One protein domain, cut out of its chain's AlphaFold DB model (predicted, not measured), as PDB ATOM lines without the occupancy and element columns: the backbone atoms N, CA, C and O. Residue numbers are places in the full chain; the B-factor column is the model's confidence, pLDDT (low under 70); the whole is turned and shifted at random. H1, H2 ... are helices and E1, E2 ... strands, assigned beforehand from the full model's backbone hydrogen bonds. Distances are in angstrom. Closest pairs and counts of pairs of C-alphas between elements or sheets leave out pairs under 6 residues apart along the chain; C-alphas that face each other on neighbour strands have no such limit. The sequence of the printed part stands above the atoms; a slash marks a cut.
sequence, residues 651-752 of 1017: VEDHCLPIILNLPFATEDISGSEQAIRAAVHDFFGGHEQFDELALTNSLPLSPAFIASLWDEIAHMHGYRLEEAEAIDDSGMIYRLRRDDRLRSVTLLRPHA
ATOM      1  N   VAL A 651      21.935  32.765   3.280       90.69
ATOM      2  CA  VAL A 651      21.136  33.707   4.064       90.69
ATOM      3  C   VAL A 651      21.183  35.074   3.389       90.69
ATOM      4  O   VAL A 651      22.193  35.776   3.460       90.69
ATOM      5  N   GLU A 652      20.085  35.456   2.741       89.69
ATOM      6  CA  GLU A 652      19.926  36.783   2.140       89.69
ATOM      7  C   GLU A 652      19.578  37.857   3.194       89.69
ATOM      8  O   GLU A 652      19.161  37.559   4.319       89.69
ATOM      9  N   ASP A 653      19.722  39.137   2.838       85.81
ATOM     10  CA  ASP A 653      19.502  40.259   3.769       85.81
ATOM     11  C   ASP A 653      18.062  40.329   4.307       85.81
ATOM     12  O   ASP A 653      17.840  40.713   5.457       85.81
ATOM     13  N   HIS A 654      17.086  39.897   3.504       89.12
ATOM     14  CA  HIS A 654      15.669  39.837   3.872       89.12
ATOM     15  C   HIS A 654      15.293  38.581   4.681       89.12
ATOM     16  O   HIS A 654      14.146  38.462   5.116       89.12
ATOM     17  N   CYS A 655      16.234  37.656   4.905       91.38
ATOM     18  CA  CYS A 655      16.023  36.427   5.667       91.38
ATOM     19  C   CYS A 655      16.424  36.610   7.129       91.38
ATOM     20  O   CYS A 655      17.548  37.004   7.401       91.38
ATOM     21  N   LEU A 656      15.570  36.262   8.088       90.25
ATOM     22  CA  LEU A 656      15.880  36.114   9.508       90.25
ATOM     23  C   LEU A 656      16.402  34.690   9.780       90.25
ATOM     24  O   LEU A 656      15.612  33.751   9.739       90.25
ATOM     25  N   PRO A 657      17.697  34.482  10.075       89.56
ATOM     26  CA  PRO A 657      18.194  33.166  10.453       89.56
ATOM     27  C   PRO A 657      17.946  32.901  11.946       89.56
ATOM     28  O   PRO A 657      18.348  33.692  12.802       89.56
ATOM     29  N   ILE A 658      17.338  31.762  12.270       85.81
ATOM     30  CA  ILE A 658      17.196  31.247  13.634       85.81
ATOM     31  C   ILE A 658      17.895  29.894  13.728       85.81
ATOM     32  O   ILE A 658      17.685  28.984  12.929       85.81
ATOM     33  N   ILE A 659      18.744  29.775  14.743       79.88
ATOM     34  CA  ILE A 659      19.609  28.621  14.935       79.88
ATOM     35  C   ILE A 659      19.082  27.805  16.103       79.88
ATOM     36  O   ILE A 659      19.082  28.274  17.244       79.88
ATOM     37  N   LEU A 660      18.667  26.572  15.828       78.00
ATOM     38  CA  LEU A 660      18.268  25.621  16.859       78.00
ATOM     39  C   LEU A 660      19.451  24.710  17.174       78.00
ATOM     40  O   LEU A 660      19.909  23.963  16.312       78.00
ATOM     41  N   ASN A 661      19.960  24.774  18.405       70.69
ATOM     42  CA  ASN A 661      21.092  23.953  18.833       70.69
ATOM     43  C   ASN A 661      20.676  22.482  18.956       70.69
ATOM     44  O   ASN A 661      20.096  22.087  19.966       70.69
ATOM     45  N   LEU A 662      21.017  21.675  17.949       65.88
ATOM     46  CA  LEU A 662      20.869  20.219  17.973       65.88
ATOM     47  C   LEU A 662      22.194  19.515  17.647       65.88
ATOM     48  O   LEU A 662      23.007  20.076  16.899       65.88
ATOM     49  N   PRO A 663      22.431  18.305  18.192       63.62
ATOM     50  CA  PRO A 663      23.603  17.516  17.843       63.62
ATOM     51  C   PRO A 663      23.564  17.061  16.374       63.62
ATOM     52  O   PRO A 663      22.509  16.735  15.830       63.62
ATOM     53  N   PHE A 664      24.729  17.010  15.735       60.91
ATOM     54  CA  PHE A 664      24.947  16.525  14.376       60.91
ATOM     55  C   PHE A 664      24.545  15.050  14.287       60.91
ATOM     56  O   PHE A 664      24.700  14.297  15.247       60.91
ATOM     57  N   ALA A 665      23.978  14.657  13.144       53.09
ATOM     58  CA  ALA A 665      23.445  13.315  12.873       53.09
ATOM     59  C   ALA A 665      22.244  12.870  13.738       53.09
ATOM     60  O   ALA A 665      21.821  11.719  13.646       53.09
ATOM     61  N   THR A 666      21.653  13.762  14.544       61.69
ATOM     62  CA  THR A 666      20.394  13.459  15.243       61.69
ATOM     63  C   THR A 666      19.216  13.801  14.335       61.69
ATOM     64  O   THR A 666      18.920  14.973  14.122       61.69
ATOM     65  N   GLU A 667      18.537  12.783  13.801       61.53
ATOM     66  CA  GLU A 667      17.291  12.961  13.032       61.53
ATOM     67  C   GLU A 667      16.046  13.094  13.929       61.53
ATOM     68  O   GLU A 667      14.968  13.438  13.450       61.53
ATOM     69  N   ASP A 668      16.174  12.845  15.236       65.06
ATOM     70  CA  ASP A 668      15.085  13.022  16.199       65.06
ATOM     71  C   ASP A 668      15.038  14.467  16.716       65.06
ATOM     72  O   ASP A 668      15.835  14.878  17.563       65.06
ATOM     73  N   ILE A 669      14.075  15.237  16.207       68.19
ATOM     74  CA  ILE A 669      13.825  16.626  16.612       68.19
ATOM     75  C   ILE A 669      12.573  16.783  17.491       68.19
ATOM     76  O   ILE A 669      12.098  17.905  17.683       68.19
ATOM     77  N   SER A 670      12.037  15.692  18.052       62.22
ATOM     78  CA  SER A 670      10.779  15.677  18.823       62.22
ATOM     79  C   SER A 670      10.761  16.611  20.049       62.22
ATOM     80  O   SER A 670       9.693  16.989  20.526       62.22
ATOM     81  N   GLY A 671      11.928  17.057  20.533       65.56
ATOM     82  CA  GLY A 671      12.070  18.069  21.591       65.56
ATOM     83  C   GLY A 671      12.140  19.533  21.120       65.56
ATOM     84  O   GLY A 671      12.053  20.437  21.949       65.56
ATOM     85  N   SER A 672      12.283  19.786  19.815       76.19
ATOM     86  CA  SER A 672      12.492  21.128  19.235       76.19
ATOM     87  C   SER A 672      11.231  21.752  18.643       76.19
ATOM     88  O   SER A 672      11.222  22.946  18.345       76.19
ATOM     89  N   GLU A 673      10.152  20.981  18.500       87.06
ATOM     90  CA  GLU A 673       8.870  21.415  17.931       87.06
ATOM     91  C   GLU A 673       8.336  22.708  18.567       87.06
ATOM     92  O   GLU A 673       7.904  23.627  17.869       87.06
ATOM     93  N   GLN A 674       8.421  22.833  19.893       86.00
ATOM     94  CA  GLN A 674       7.973  24.034  20.598       86.00
ATOM     95  C   GLN A 674       8.847  25.260  20.288       86.00
ATOM     96  O   GLN A 674       8.322  26.363  20.148       86.00
ATOM     97  N   ALA A 675      10.163  25.074  20.150       86.19
ATOM     98  CA  ALA A 675      11.088  26.146  19.788       86.19
ATOM     99  C   ALA A 675      10.874  26.601  18.337       86.19
ATOM    100  O   ALA A 675      10.841  27.802  18.076       86.19
ATOM    101  N   ILE A 676      10.648  25.654  17.418       90.12
ATOM    102  CA  ILE A 676      10.283  25.930  16.021       90.12
ATOM    103  C   ILE A 676       8.985  26.738  15.981       90.12
ATOM    104  O   ILE A 676       8.943  27.811  15.385       90.12
ATOM    105  N   ARG A 677       7.944  26.268  16.674       93.12
ATOM    106  CA  ARG A 677       6.647  26.949  16.745       93.12
ATOM    107  C   ARG A 677       6.789  28.375  17.279       93.12
ATOM    108  O   ARG A 677       6.288  29.309  16.659       93.12
ATOM    109  N   ALA A 678       7.513  28.557  18.383       91.25
ATOM    110  CA  ALA A 678       7.755  29.875  18.969       91.25
ATOM    111  C   ALA A 678       8.487  30.818  18.002       91.25
ATOM    112  O   ALA A 678       8.058  31.954  17.817       91.25
ATOM    113  N   ALA A 679       9.541  30.334  17.343       92.12
ATOM    114  CA  ALA A 679      10.316  31.101  16.374       92.12
ATOM    115  C   ALA A 679       9.476  31.547  15.166       92.12
ATOM    116  O   ALA A 679       9.558  32.698  14.737       92.12
ATOM    117  N   VAL A 680       8.623  30.660  14.647       95.12
ATOM    118  CA  VAL A 680       7.720  30.976  13.532       95.12
ATOM    119  C   VAL A 680       6.666  32.003  13.958       95.12
ATOM    120  O   VAL A 680       6.435  32.971  13.234       95.12
ATOM    121  N   HIS A 681       6.059  31.865  15.142       95.81
ATOM    122  CA  HIS A 681       5.117  32.878  15.631       95.81
ATOM    123  C   HIS A 681       5.774  34.239  15.857       95.81
ATOM    124  O   HIS A 681       5.169  35.247  15.498       95.81
ATOM    125  N   ASP A 682       6.984  34.276  16.422       93.81
ATOM    126  CA  ASP A 682       7.727  35.518  16.644       93.81
ATOM    127  C   ASP A 682       8.035  36.219  15.316       93.81
ATOM    128  O   ASP A 682       7.786  37.413  15.154       93.81
ATOM    129  N   PHE A 683       8.466  35.464  14.302       95.75
ATOM    130  CA  PHE A 683       8.690  35.993  12.957       95.75
ATOM    131  C   PHE A 683       7.436  36.643  12.359       95.75
ATOM    132  O   PHE A 683       7.500  37.760  11.830       95.75
ATOM    133  N   PHE A 684       6.281  35.981  12.471       93.94
ATOM    134  CA  PHE A 684       5.018  36.515  11.959       93.94
ATOM    135  C   PHE A 684       4.436  37.666  12.790       93.94
ATOM    136  O   PHE A 684       3.755  38.514  12.215       93.94
ATOM    137  N   GLY A 685       4.737  37.730  14.092       89.06
ATOM    138  CA  GLY A 685       4.186  38.724  15.016       89.06
ATOM    139  C   GLY A 685       5.059  39.953  15.296       89.06
ATOM    140  O   GLY A 685       4.510  40.987  15.666       89.06
ATOM    141  N   GLY A 686       6.386  39.865  15.148       85.81
ATOM    142  CA  GLY A 686       7.317  40.900  15.630       85.81
ATOM    143  C   GLY A 686       8.428  41.322  14.667       85.81
ATOM    144  O   GLY A 686       9.070  42.343  14.902       85.81
ATOM    145  N   HIS A 687       8.646  40.590  13.571       88.06
ATOM    146  CA  HIS A 687       9.773  40.818  12.654       88.06
ATOM    147  C   HIS A 687       9.320  41.254  11.258       88.06
ATOM    148  O   HIS A 687       9.627  40.605  10.260       88.06
ATOM    149  N   GLU A 688       8.571  42.355  11.167       86.25
ATOM    150  CA  GLU A 688       8.036  42.852   9.890       86.25
ATOM    151  C   GLU A 688       9.099  43.372   8.910       86.25
ATOM    152  O   GLU A 688       8.788  43.619   7.752       86.25
ATOM    153  N   GLN A 689      10.345  43.539   9.327       88.19
ATOM    154  CA  GLN A 689      11.447  43.932   8.451       88.19
ATOM    155  C   GLN A 689      12.023  42.769   7.620       88.19
ATOM    156  O   GLN A 689      12.859  43.012   6.757       88.19
ATOM    157  N   PHE A 690      11.610  41.523   7.887       91.81
ATOM    158  CA  PHE A 690      12.111  40.328   7.201       91.81
ATOM    159  C   PHE A 690      10.997  39.602   6.441       91.81
ATOM    160  O   PHE A 690       9.920  39.333   6.987       91.81
ATOM    161  N   ASP A 691      11.287  39.224   5.199       93.88
ATOM    162  CA  ASP A 691      10.358  38.506   4.323       93.88
ATOM    163  C   ASP A 691      10.570  36.990   4.364       93.88
ATOM    164  O   ASP A 691       9.656  36.237   4.045       93.88
ATOM    165  N   GLU A 692      11.719  36.531   4.857       95.56
ATOM    166  CA  GLU A 692      12.038  35.112   5.007       95.56
ATOM    167  C   GLU A 692      12.478  34.783   6.442       95.56
ATOM    168  O   GLU A 692      13.118  35.597   7.103       95.56
ATOM    169  N   LEU A 693      12.152  33.584   6.923       95.19
ATOM    170  CA  LEU A 693      12.688  32.975   8.142       95.19
ATOM    171  C   LEU A 693      13.395  31.673   7.774       95.19
ATOM    172  O   LEU A 693      12.750  30.792   7.221       95.19
ATOM    173  N   ALA A 694      14.657  31.494   8.156       92.62
ATOM    174  CA  ALA A 694      15.368  30.226   7.985       92.62
ATOM    175  C   ALA A 694      15.700  29.594   9.340       92.62
ATOM    176  O   ALA A 694      16.337  30.224  10.180       92.62
ATOM    177  N   LEU A 695      15.290  28.342   9.548       89.88
ATOM    178  CA  LEU A 695      15.481  27.590  10.789       89.88
ATOM    179  C   LEU A 695      16.427  26.404  10.567       89.88
ATOM    180  O   LEU A 695      16.068  25.444   9.879       89.88
ATOM    181  N   THR A 696      17.615  26.427  11.177       86.00
ATOM    182  CA  THR A 696      18.552  25.287  11.113       86.00
ATOM    183  C   THR A 696      18.087  24.134  11.998       86.00
ATOM    184  O   THR A 696      17.478  24.368  13.040       86.00
ATOM    185  N   ASN A 697      18.423  22.895  11.620       78.69
ATOM    186  CA  ASN A 697      18.123  21.682  12.395       78.69
ATOM    187  C   ASN A 697      16.629  21.557  12.768       78.69
ATOM    188  O   ASN A 697      16.270  21.277  13.909       78.69
ATOM    189  N   SER A 698      15.749  21.827  11.807       81.56
ATOM    190  CA  SER A 698      14.297  21.893  11.996       81.56
ATOM    191  C   SER A 698      13.528  20.823  11.221       81.56
ATOM    192  O   SER A 698      12.304  20.819  11.253       81.56
ATOM    193  N   LEU A 699      14.222  19.896  10.553       79.81
ATOM    194  CA  LEU A 699      13.656  18.701   9.919       79.81
ATOM    195  C   LEU A 699      14.385  17.433  10.392       79.81
ATOM    196  O   LEU A 699      15.524  17.548  10.830       79.81
ATOM    197  N   PRO A 700      13.782  16.235  10.277       82.88
ATOM    198  CA  PRO A 700      12.424  15.950   9.790       82.88
ATOM    199  C   PRO A 700      11.318  16.219  10.832       82.88
ATOM    200  O   PRO A 700      11.412  15.766  11.965       82.88
ATOM    201  N   LEU A 701      10.228  16.895  10.439       84.00
ATOM    202  CA  LEU A 701       9.017  17.081  11.265       84.00
ATOM    203  C   LEU A 701       7.881  16.170  10.803       84.00
ATOM    204  O   LEU A 701       7.786  15.825   9.623       84.00
ATOM    205  N   SER A 702       6.963  15.837  11.715       87.94
ATOM    206  CA  SER A 702       5.755  15.104  11.336       87.94
ATOM    207  C   SER A 702       4.842  15.967  10.442       87.94
ATOM    208  O   SER A 702       4.657  17.158  10.719       87.94
ATOM    209  N   PRO A 703       4.200  15.394   9.403       88.94
ATOM    210  CA  PRO A 703       3.232  16.128   8.584       88.94
ATOM    211  C   PRO A 703       2.089  16.743   9.406       88.94
ATOM    212  O   PRO A 703       1.604  17.823   9.081       88.94
ATOM    213  N   ALA A 704       1.691  16.079  10.499       90.88
ATOM    214  CA  ALA A 704       0.663  16.569  11.416       90.88
ATOM    215  C   ALA A 704       1.099  17.845  12.155       90.88
ATOM    216  O   ALA A 704       0.307  18.778  12.273       90.88
ATOM    217  N   PHE A 705       2.355  17.909  12.611       92.00
ATOM    218  CA  PHE A 705       2.903  19.111  13.239       92.00
ATOM    219  C   PHE A 705       2.963  20.280  12.250       92.00
ATOM    220  O   PHE A 705       2.514  21.373  12.579       92.00
ATOM    221  N   ILE A 706       3.469  20.040  11.032       92.38
ATOM    222  CA  ILE A 706       3.569  21.065   9.981       92.38
ATOM    223  C   ILE A 706       2.178  21.626   9.646       92.38
ATOM    224  O   ILE A 706       2.006  22.841   9.595       92.38
ATOM    225  N   ALA A 707       1.177  20.756   9.474       93.12
ATOM    226  CA  ALA A 707      -0.200  21.178   9.219       93.12
ATOM    227  C   ALA A 707      -0.763  22.032  10.370       93.12
ATOM    228  O   ALA A 707      -1.256  23.131  10.130       93.12
ATOM    229  N   SER A 708      -0.607  21.575  11.620       95.94
ATOM    230  CA  SER A 708      -1.031  22.328  12.812       95.94
ATOM    231  C   SER A 708      -0.350  23.693  12.914       95.94
ATOM    232  O   SER A 708      -1.006  24.677  13.247       95.94
ATOM    233  N   LEU A 709       0.950  23.774  12.625       95.56
ATOM    234  CA  LEU A 709       1.694  25.029  12.652       95.56
ATOM    235  C   LEU A 709       1.121  26.035  11.647       95.56
ATOM    236  O   LEU A 709       0.872  27.184  12.007       95.56
ATOM    237  N   TRP A 710       0.873  25.619  10.406       96.81
ATOM    238  CA  TRP A 710       0.348  26.527   9.385       96.81
ATOM    239  C   TRP A 710      -1.106  26.933   9.622       96.81
ATOM    240  O   TRP A 710      -1.440  28.093   9.375       96.81
ATOM    241  N   ASP A 711      -1.939  26.051  10.180       96.12
ATOM    242  CA  ASP A 711      -3.296  26.406  10.613       96.12
ATOM    243  C   ASP A 711      -3.274  27.480  11.714       96.12
ATOM    244  O   ASP A 711      -4.037  28.450  11.669       96.12
ATOM    245  N   GLU A 712      -2.353  27.366  12.675       96.56
ATOM    246  CA  GLU A 712      -2.171  28.362  13.736       96.56
ATOM    247  C   GLU A 712      -1.675  29.710  13.194       96.56
ATOM    248  O   GLU A 712      -2.177  30.758  13.608       96.56
ATOM    249  N   ILE A 713      -0.732  29.709  12.246       97.25
ATOM    250  CA  ILE A 713      -0.253  30.935  11.588       97.25
ATOM    251  C   ILE A 713      -1.365  31.598  10.764       97.25
ATOM    252  O   ILE A 713      -1.528  32.823  10.829       97.25
ATOM    253  N   ALA A 714      -2.184  30.814  10.062       95.56
ATOM    254  CA  ALA A 714      -3.337  31.324   9.332       95.56
ATOM    255  C   ALA A 714      -4.382  31.946  10.264       95.56
ATOM    256  O   ALA A 714      -4.925  33.006   9.948       95.56
ATOM    257  N   HIS A 715      -4.647  31.323  11.417       95.44
ATOM    258  CA  HIS A 715      -5.633  31.810  12.377       95.44
ATOM    259  C   HIS A 715      -5.165  33.055  13.143       95.44
ATOM    260  O   HIS A 715      -5.927  34.009  13.274       95.44
ATOM    261  N   MET A 716      -3.926  33.057  13.643       95.19
ATOM    262  CA  MET A 716      -3.431  34.126  14.521       95.19
ATOM    263  C   MET A 716      -2.834  35.314  13.767       95.19
ATOM    264  O   MET A 716      -2.985  36.448  14.214       95.19
ATOM    265  N   HIS A 717      -2.172  35.074  12.632       94.25
ATOM    266  CA  HIS A 717      -1.425  36.112  11.908       94.25
ATOM    267  C   HIS A 717      -2.000  36.435  10.523       94.25
ATOM    268  O   HIS A 717      -1.581  37.415   9.902       94.25
ATOM    269  N   GLY A 718      -2.963  35.641  10.038       93.75
ATOM    270  CA  GLY A 718      -3.657  35.843   8.761       93.75
ATOM    271  C   GLY A 718      -2.896  35.361   7.519       93.75
ATOM    272  O   GLY A 718      -3.365  35.589   6.407       93.75
ATOM    273  N   TYR A 719      -1.741  34.709   7.682       96.06
ATOM    274  CA  TYR A 719      -0.923  34.199   6.575       96.06
ATOM    275  C   TYR A 719      -1.306  32.761   6.220       96.06
ATOM    276  O   TYR A 719      -1.247  31.878   7.070       96.06
ATOM    277  N   ARG A 720      -1.675  32.506   4.962       95.19
ATOM    278  CA  ARG A 720      -2.062  31.170   4.476       95.19
ATOM    279  C   ARG A 720      -0.967  30.569   3.607       95.19
ATOM    280  O   ARG A 720      -0.394  31.279   2.788       95.19
ATOM    281  N   LEU A 721      -0.711  29.271   3.770       96.06
ATOM    282  CA  LEU A 721       0.231  28.529   2.934       96.06
ATOM    283  C   LEU A 721      -0.239  28.525   1.469       96.06
ATOM    284  O   LEU A 721      -1.365  28.123   1.182       96.06
ATOM    285  N   GLU A 722       0.626  28.978   0.565       94.88
ATOM    286  CA  GLU A 722       0.403  29.011  -0.886       94.88
ATOM    287  C   GLU A 722       1.174  27.884  -1.581       94.88
ATOM    288  O   GLU A 722       0.628  27.192  -2.437       94.88
ATOM    289  N   GLU A 723       2.426  27.668  -1.173       94.75
ATOM    290  CA  GLU A 723       3.330  26.712  -1.807       94.75
ATOM    291  C   GLU A 723       4.289  26.099  -0.780       94.75
ATOM    292  O   GLU A 723       4.715  26.766   0.166       94.75
ATOM    293  N   ALA A 724       4.637  24.828  -0.983       94.19
ATOM    294  CA  ALA A 724       5.720  24.158  -0.278       94.19
ATOM    295  C   ALA A 724       6.667  23.529  -1.307       94.19
ATOM    296  O   ALA A 724       6.235  22.729  -2.137       94.19
ATOM    297  N   GLU A 725       7.944  23.884  -1.244       95.06
ATOM    298  CA  GLU A 725       8.974  23.480  -2.200       95.06
ATOM    299  C   GLU A 725      10.127  22.793  -1.463       95.06
ATOM    300  O   GLU A 725      10.553  23.247  -0.399       95.06
ATOM    301  N   ALA A 726      10.629  21.686  -2.009       89.25
ATOM    302  CA  ALA A 726      11.819  21.031  -1.478       89.25
ATOM    303  C   ALA A 726      13.083  21.773  -1.925       89.25
ATOM    304  O   ALA A 726      13.217  22.124  -3.094       89.25
ATOM    305  N   ILE A 727      14.025  21.961  -1.003       85.31
ATOM    306  CA  ILE A 727      15.366  22.478  -1.293       85.31
ATOM    307  C   ILE A 727      16.281  21.271  -1.420       85.31
ATOM    308  O   ILE A 727      16.957  20.905  -0.456       85.31
ATOM    309  N   ASP A 728      16.231  20.604  -2.569       80.12
ATOM    310  CA  ASP A 728      16.948  19.352  -2.816       80.12
ATOM    311  C   ASP A 728      16.783  18.354  -1.643       80.12
ATOM    312  O   ASP A 728      15.670  18.028  -1.225       80.12
ATOM    313  N   ASP A 729      17.896  17.881  -1.077       75.75
ATOM    314  CA  ASP A 729      17.962  17.061   0.134       75.75
ATOM    315  C   ASP A 729      18.061  17.887   1.431       75.75
ATOM    316  O   ASP A 729      17.949  17.332   2.522       75.75
ATOM    317  N   SER A 730      18.244  19.203   1.335       78.69
ATOM    318  CA  SER A 730      18.692  20.081   2.423       78.69
ATOM    319  C   SER A 730      17.561  20.641   3.287       78.69
ATOM    320  O   SER A 730      17.786  20.968   4.455       78.69
ATOM    321  N   GLY A 731      16.339  20.751   2.758       89.00
ATOM    322  CA  GLY A 731      15.226  21.320   3.516       89.00
ATOM    323  C   GLY A 731      13.924  21.499   2.741       89.00
ATOM    324  O   GLY A 731      13.744  20.936   1.666       89.00
ATOM    325  N   MET A 732      13.014  22.293   3.308       92.88
ATOM    326  CA  MET A 732      11.724  22.674   2.721       92.88
ATOM    327  C   MET A 732      11.488  24.179   2.890       92.88
ATOM    328  O   MET A 732      11.666  24.696   3.992       92.88
ATOM    329  N   ILE A 733      11.029  24.862   1.839       95.19
ATOM    330  CA  ILE A 733      10.540  26.249   1.887       95.19
ATOM    331  C   ILE A 733       9.019  26.231   1.850       95.19
ATOM    332  O   ILE A 733       8.417  25.619   0.973       95.19
ATOM    333  N   TYR A 734       8.401  26.951   2.775       96.75
ATOM    334  CA  TYR A 734       6.966  27.193   2.826       96.75
ATOM    335  C   TYR A 734       6.717  28.664   2.512       96.75
ATOM    336  O   TYR A 734       7.231  29.531   3.215       96.75
ATOM    337  N   ARG A 735       5.944  28.967   1.470       97.06
ATOM    338  CA  ARG A 735       5.570  30.338   1.094       97.06
ATOM    339  C   ARG A 735       4.153  30.620   1.575       97.06
ATOM    340  O   ARG A 735       3.222  29.896   1.226       97.06
ATOM    341  N   LEU A 736       3.994  31.652   2.399       96.88
ATOM    342  CA  LEU A 736       2.734  32.036   3.019       96.88
ATOM    343  C   LEU A 736       2.353  33.466   2.630       96.88
ATOM    344  O   LEU A 736       3.183  34.375   2.672       96.88
ATOM    345  N   ARG A 737       1.079  33.686   2.305       95.50
ATOM    346  CA  ARG A 737       0.567  34.984   1.850       95.50
ATOM    347  C   ARG A 737      -0.509  35.540   2.772       95.50
ATOM    348  O   ARG A 737      -1.390  34.807   3.226       95.50
ATOM    349  N   ARG A 738      -0.458  36.853   2.994       94.44
ATOM    350  CA  ARG A 738      -1.524  37.664   3.590       94.44
ATOM    351  C   ARG A 738      -1.715  38.905   2.724       94.44
ATOM    352  O   ARG A 738      -0.797  39.716   2.622       94.44
ATOM    353  N   ASP A 739      -2.884  39.039   2.105       89.75
ATOM    354  CA  ASP A 739      -3.170  40.084   1.112       89.75
ATOM    355  C   ASP A 739      -2.096  40.102  -0.002       89.75
ATOM    356  O   ASP A 739      -1.847  39.064  -0.618       89.75
ATOM    357  N   ASP A 740      -1.422  41.233  -0.229       88.00
ATOM    358  CA  ASP A 740      -0.326  41.368  -1.205       88.00
ATOM    359  C   ASP A 740       1.064  41.025  -0.632       88.00
ATOM    360  O   ASP A 740       2.071  41.115  -1.336       88.00
ATOM    361  N   ARG A 741       1.152  40.629   0.645       91.56
ATOM    362  CA  ARG A 741       2.423  40.360   1.326       91.56
ATOM    363  C   ARG A 741       2.741  38.867   1.350       91.56
ATOM    364  O   ARG A 741       2.031  38.080   1.980       91.56
ATOM    365  N   LEU A 742       3.839  38.494   0.698       94.19
ATOM    366  CA  LEU A 742       4.386  37.139   0.676       94.19
ATOM    367  C   LEU A 742       5.535  37.027   1.682       94.19
ATOM    368  O   LEU A 742       6.409  37.889   1.704       94.19
ATOM    369  N   ARG A 743       5.539  35.974   2.500       96.06
ATOM    370  CA  ARG A 743       6.648  35.642   3.400       96.06
ATOM    371  C   ARG A 743       6.976  34.160   3.323       96.06
ATOM    372  O   ARG A 743       6.076  33.342   3.145       96.06
ATOM    373  N   SER A 744       8.243  33.803   3.474       96.81
ATOM    374  CA  SER A 744       8.710  32.417   3.435       96.81
ATOM    375  C   SER A 744       9.208  31.939   4.797       96.81
ATOM    376  O   SER A 744       9.780  32.695   5.580       96.81
ATOM    377  N   VAL A 745       8.993  30.656   5.082       96.81
ATOM    378  CA  VAL A 745       9.632  29.937   6.185       96.81
ATOM    379  C   VAL A 745      10.382  28.747   5.612       96.81
ATOM    380  O   VAL A 745       9.780  27.833   5.054       96.81
ATOM    381  N   THR A 746      11.692  28.744   5.781       95.25
ATOM    382  CA  THR A 746      12.593  27.676   5.379       95.25
ATOM    383  C   THR A 746      12.967  26.818   6.581       95.25
ATOM    384  O   THR A 746      13.532  27.303   7.563       95.25
ATOM    385  N   LEU A 747      12.676  25.521   6.494       91.69
ATOM    386  CA  LEU A 747      13.047  24.514   7.483       91.69
ATOM    387  C   LEU A 747      14.177  23.642   6.923       91.69
ATOM    388  O   LEU A 747      13.991  22.959   5.916       91.69
ATOM    389  N   LEU A 748      15.347  23.669   7.559       88.50
ATOM    390  CA  LEU A 748      16.552  22.961   7.116       88.50
ATOM    391  C   LEU A 748      16.794  21.681   7.921       88.50
ATOM    392  O   LEU A 748      16.554  21.630   9.129       88.50
ATOM    393  N   ARG A 749      17.339  20.656   7.264       83.25
ATOM    394  CA  ARG A 749      17.815  19.431   7.918       83.25
ATOM    395  C   ARG A 749      19.045  19.696   8.804       83.25
ATOM    396  O   ARG A 749      19.722  20.716   8.626       83.25
ATOM    397  N   PRO A 750      19.376  18.779   9.737       70.69
ATOM    398  CA  PRO A 750      20.702  18.725  10.331       70.69
ATOM    399  C   PRO A 750      21.703  18.613   9.177       70.69
ATOM    400  O   PRO A 750      21.352  18.067   8.137       70.69
ATOM    401  N   HIS A 751      22.913  19.154   9.316       74.44
ATOM    402  CA  HIS A 751      23.975  19.175   8.286       74.44
ATOM    403  C   HIS A 751      23.996  20.373   7.316       74.44
ATOM    404  O   HIS A 751      24.993  20.539   6.615       74.44
ATOM    405  N   ALA A 752      22.992  21.257   7.305       83.25
ATOM    406  CA  ALA A 752      23.098  22.520   6.566       83.25
ATOM    407  C   ALA A 752      23.912  23.557   7.363       83.25
ATOM    408  O   ALA A 752      23.628  23.814   8.537       83.25
TER     409      ALA A 752
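What this domain is: This is residues 651 to 752 of the 1017 residues of a protein of uncultured Chloroflexia bacterium (UniProt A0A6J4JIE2). What shape is this? A twisted wall of five strands has two helices, H1 and H2, side by side over one face, and its other face is bare. What is it made of? The printed part has 102 residues, with two named helices and five named strands in the order E1 H1 E2 H2 E3 E4 E5, and its class is mixed, helices and strands. The sheet runs E1 E2 E5 E4 E3 and is mixed, with E1, E2 and E5 parallel and E5, E4 and E3 antiparallel in turn. How is it spread in space? It is compact, with a radius of gyration of the C-alphas of 12.8 A, and rounded, with spans of 39 by 30 by 24 A.

Where its parts are: Where are the strands? E1 is residues 655 to 659, beginning at C-alpha 655 (16.023, 36.427, 5.667), and E2 is residues 692 to 696. E3, residues 720 to 727, is 20.3 A long, E4, residues 731 to 738, is 23.4 A, and E5, residues 741 to 748, is 23.1 A and ends at C-alpha 748 (16.552, 22.961, 7.116). Where are the helices? H1, residues 673 to 686, is 19.7 A long, and H2, residues 703 to 717, is 20.8 A and begins at C-alpha 703 (3.232, 16.128, 8.584).

How they stand to each other: How do the strands pair? E3, E4 and E5 form a meander, each strand the antiparallel neighbour of the one before, with N 722 and O 735 at 2.8 A and N 745 and O 734 at 2.8 A; E3 and E4, and E4 and E5, are hairpins. E2 is parallel to E5, with N 746 and O 693 at 2.7 A, and to E1, with N 656 and O 692 at 2.7 A. How do the helices stand on the sheet? H1 and H2 are on the same face, which gives two layers, helices on one face of a sheet; H1 has a height over the sheet of 9.8 A and runs along the strands at 21 degrees to E2 on the local plane, over E2 and only just not over E1, on which 2 of its C-alphas fall. H2 has a height over the sheet of 7.1 A, with its local plane fitted to only 6 C-alphas of the sheet, and is only just over E3, on which 3 of its C-alphas fall; it runs slantwise to the strands, at 42 degrees to E3 on the local plane, and the closest C-alphas of H2 and E3 are those of Ala 714 and Arg 720, 5.0 A apart. H1 and H2 touch, closest at the C-alphas of Phe 684 and His 717, 6.5 A, at a shallow tilt of 24 degrees, the same way; in both, every O i to N i+4 pair is within hydrogen-bond range. Which units cross over? E1, H1, E2 is a strand-helix-strand unit, two parallel neighbour strands with a helix between, and E2, H2, E3 is a split one, with E5 and E4 between its strands; both crossovers are right-handed.

The domain as a whole: How far does it reach? The two C-alphas farthest apart, of Ala 665 and Asp 739, are 39.5 A apart. Is it continuous and sure? The printed part has no cut, and the link from E1 to H1, 13 residues, is long. The mean pLDDT of the printed part is 87.3, and residues 662 to 671 are under 70.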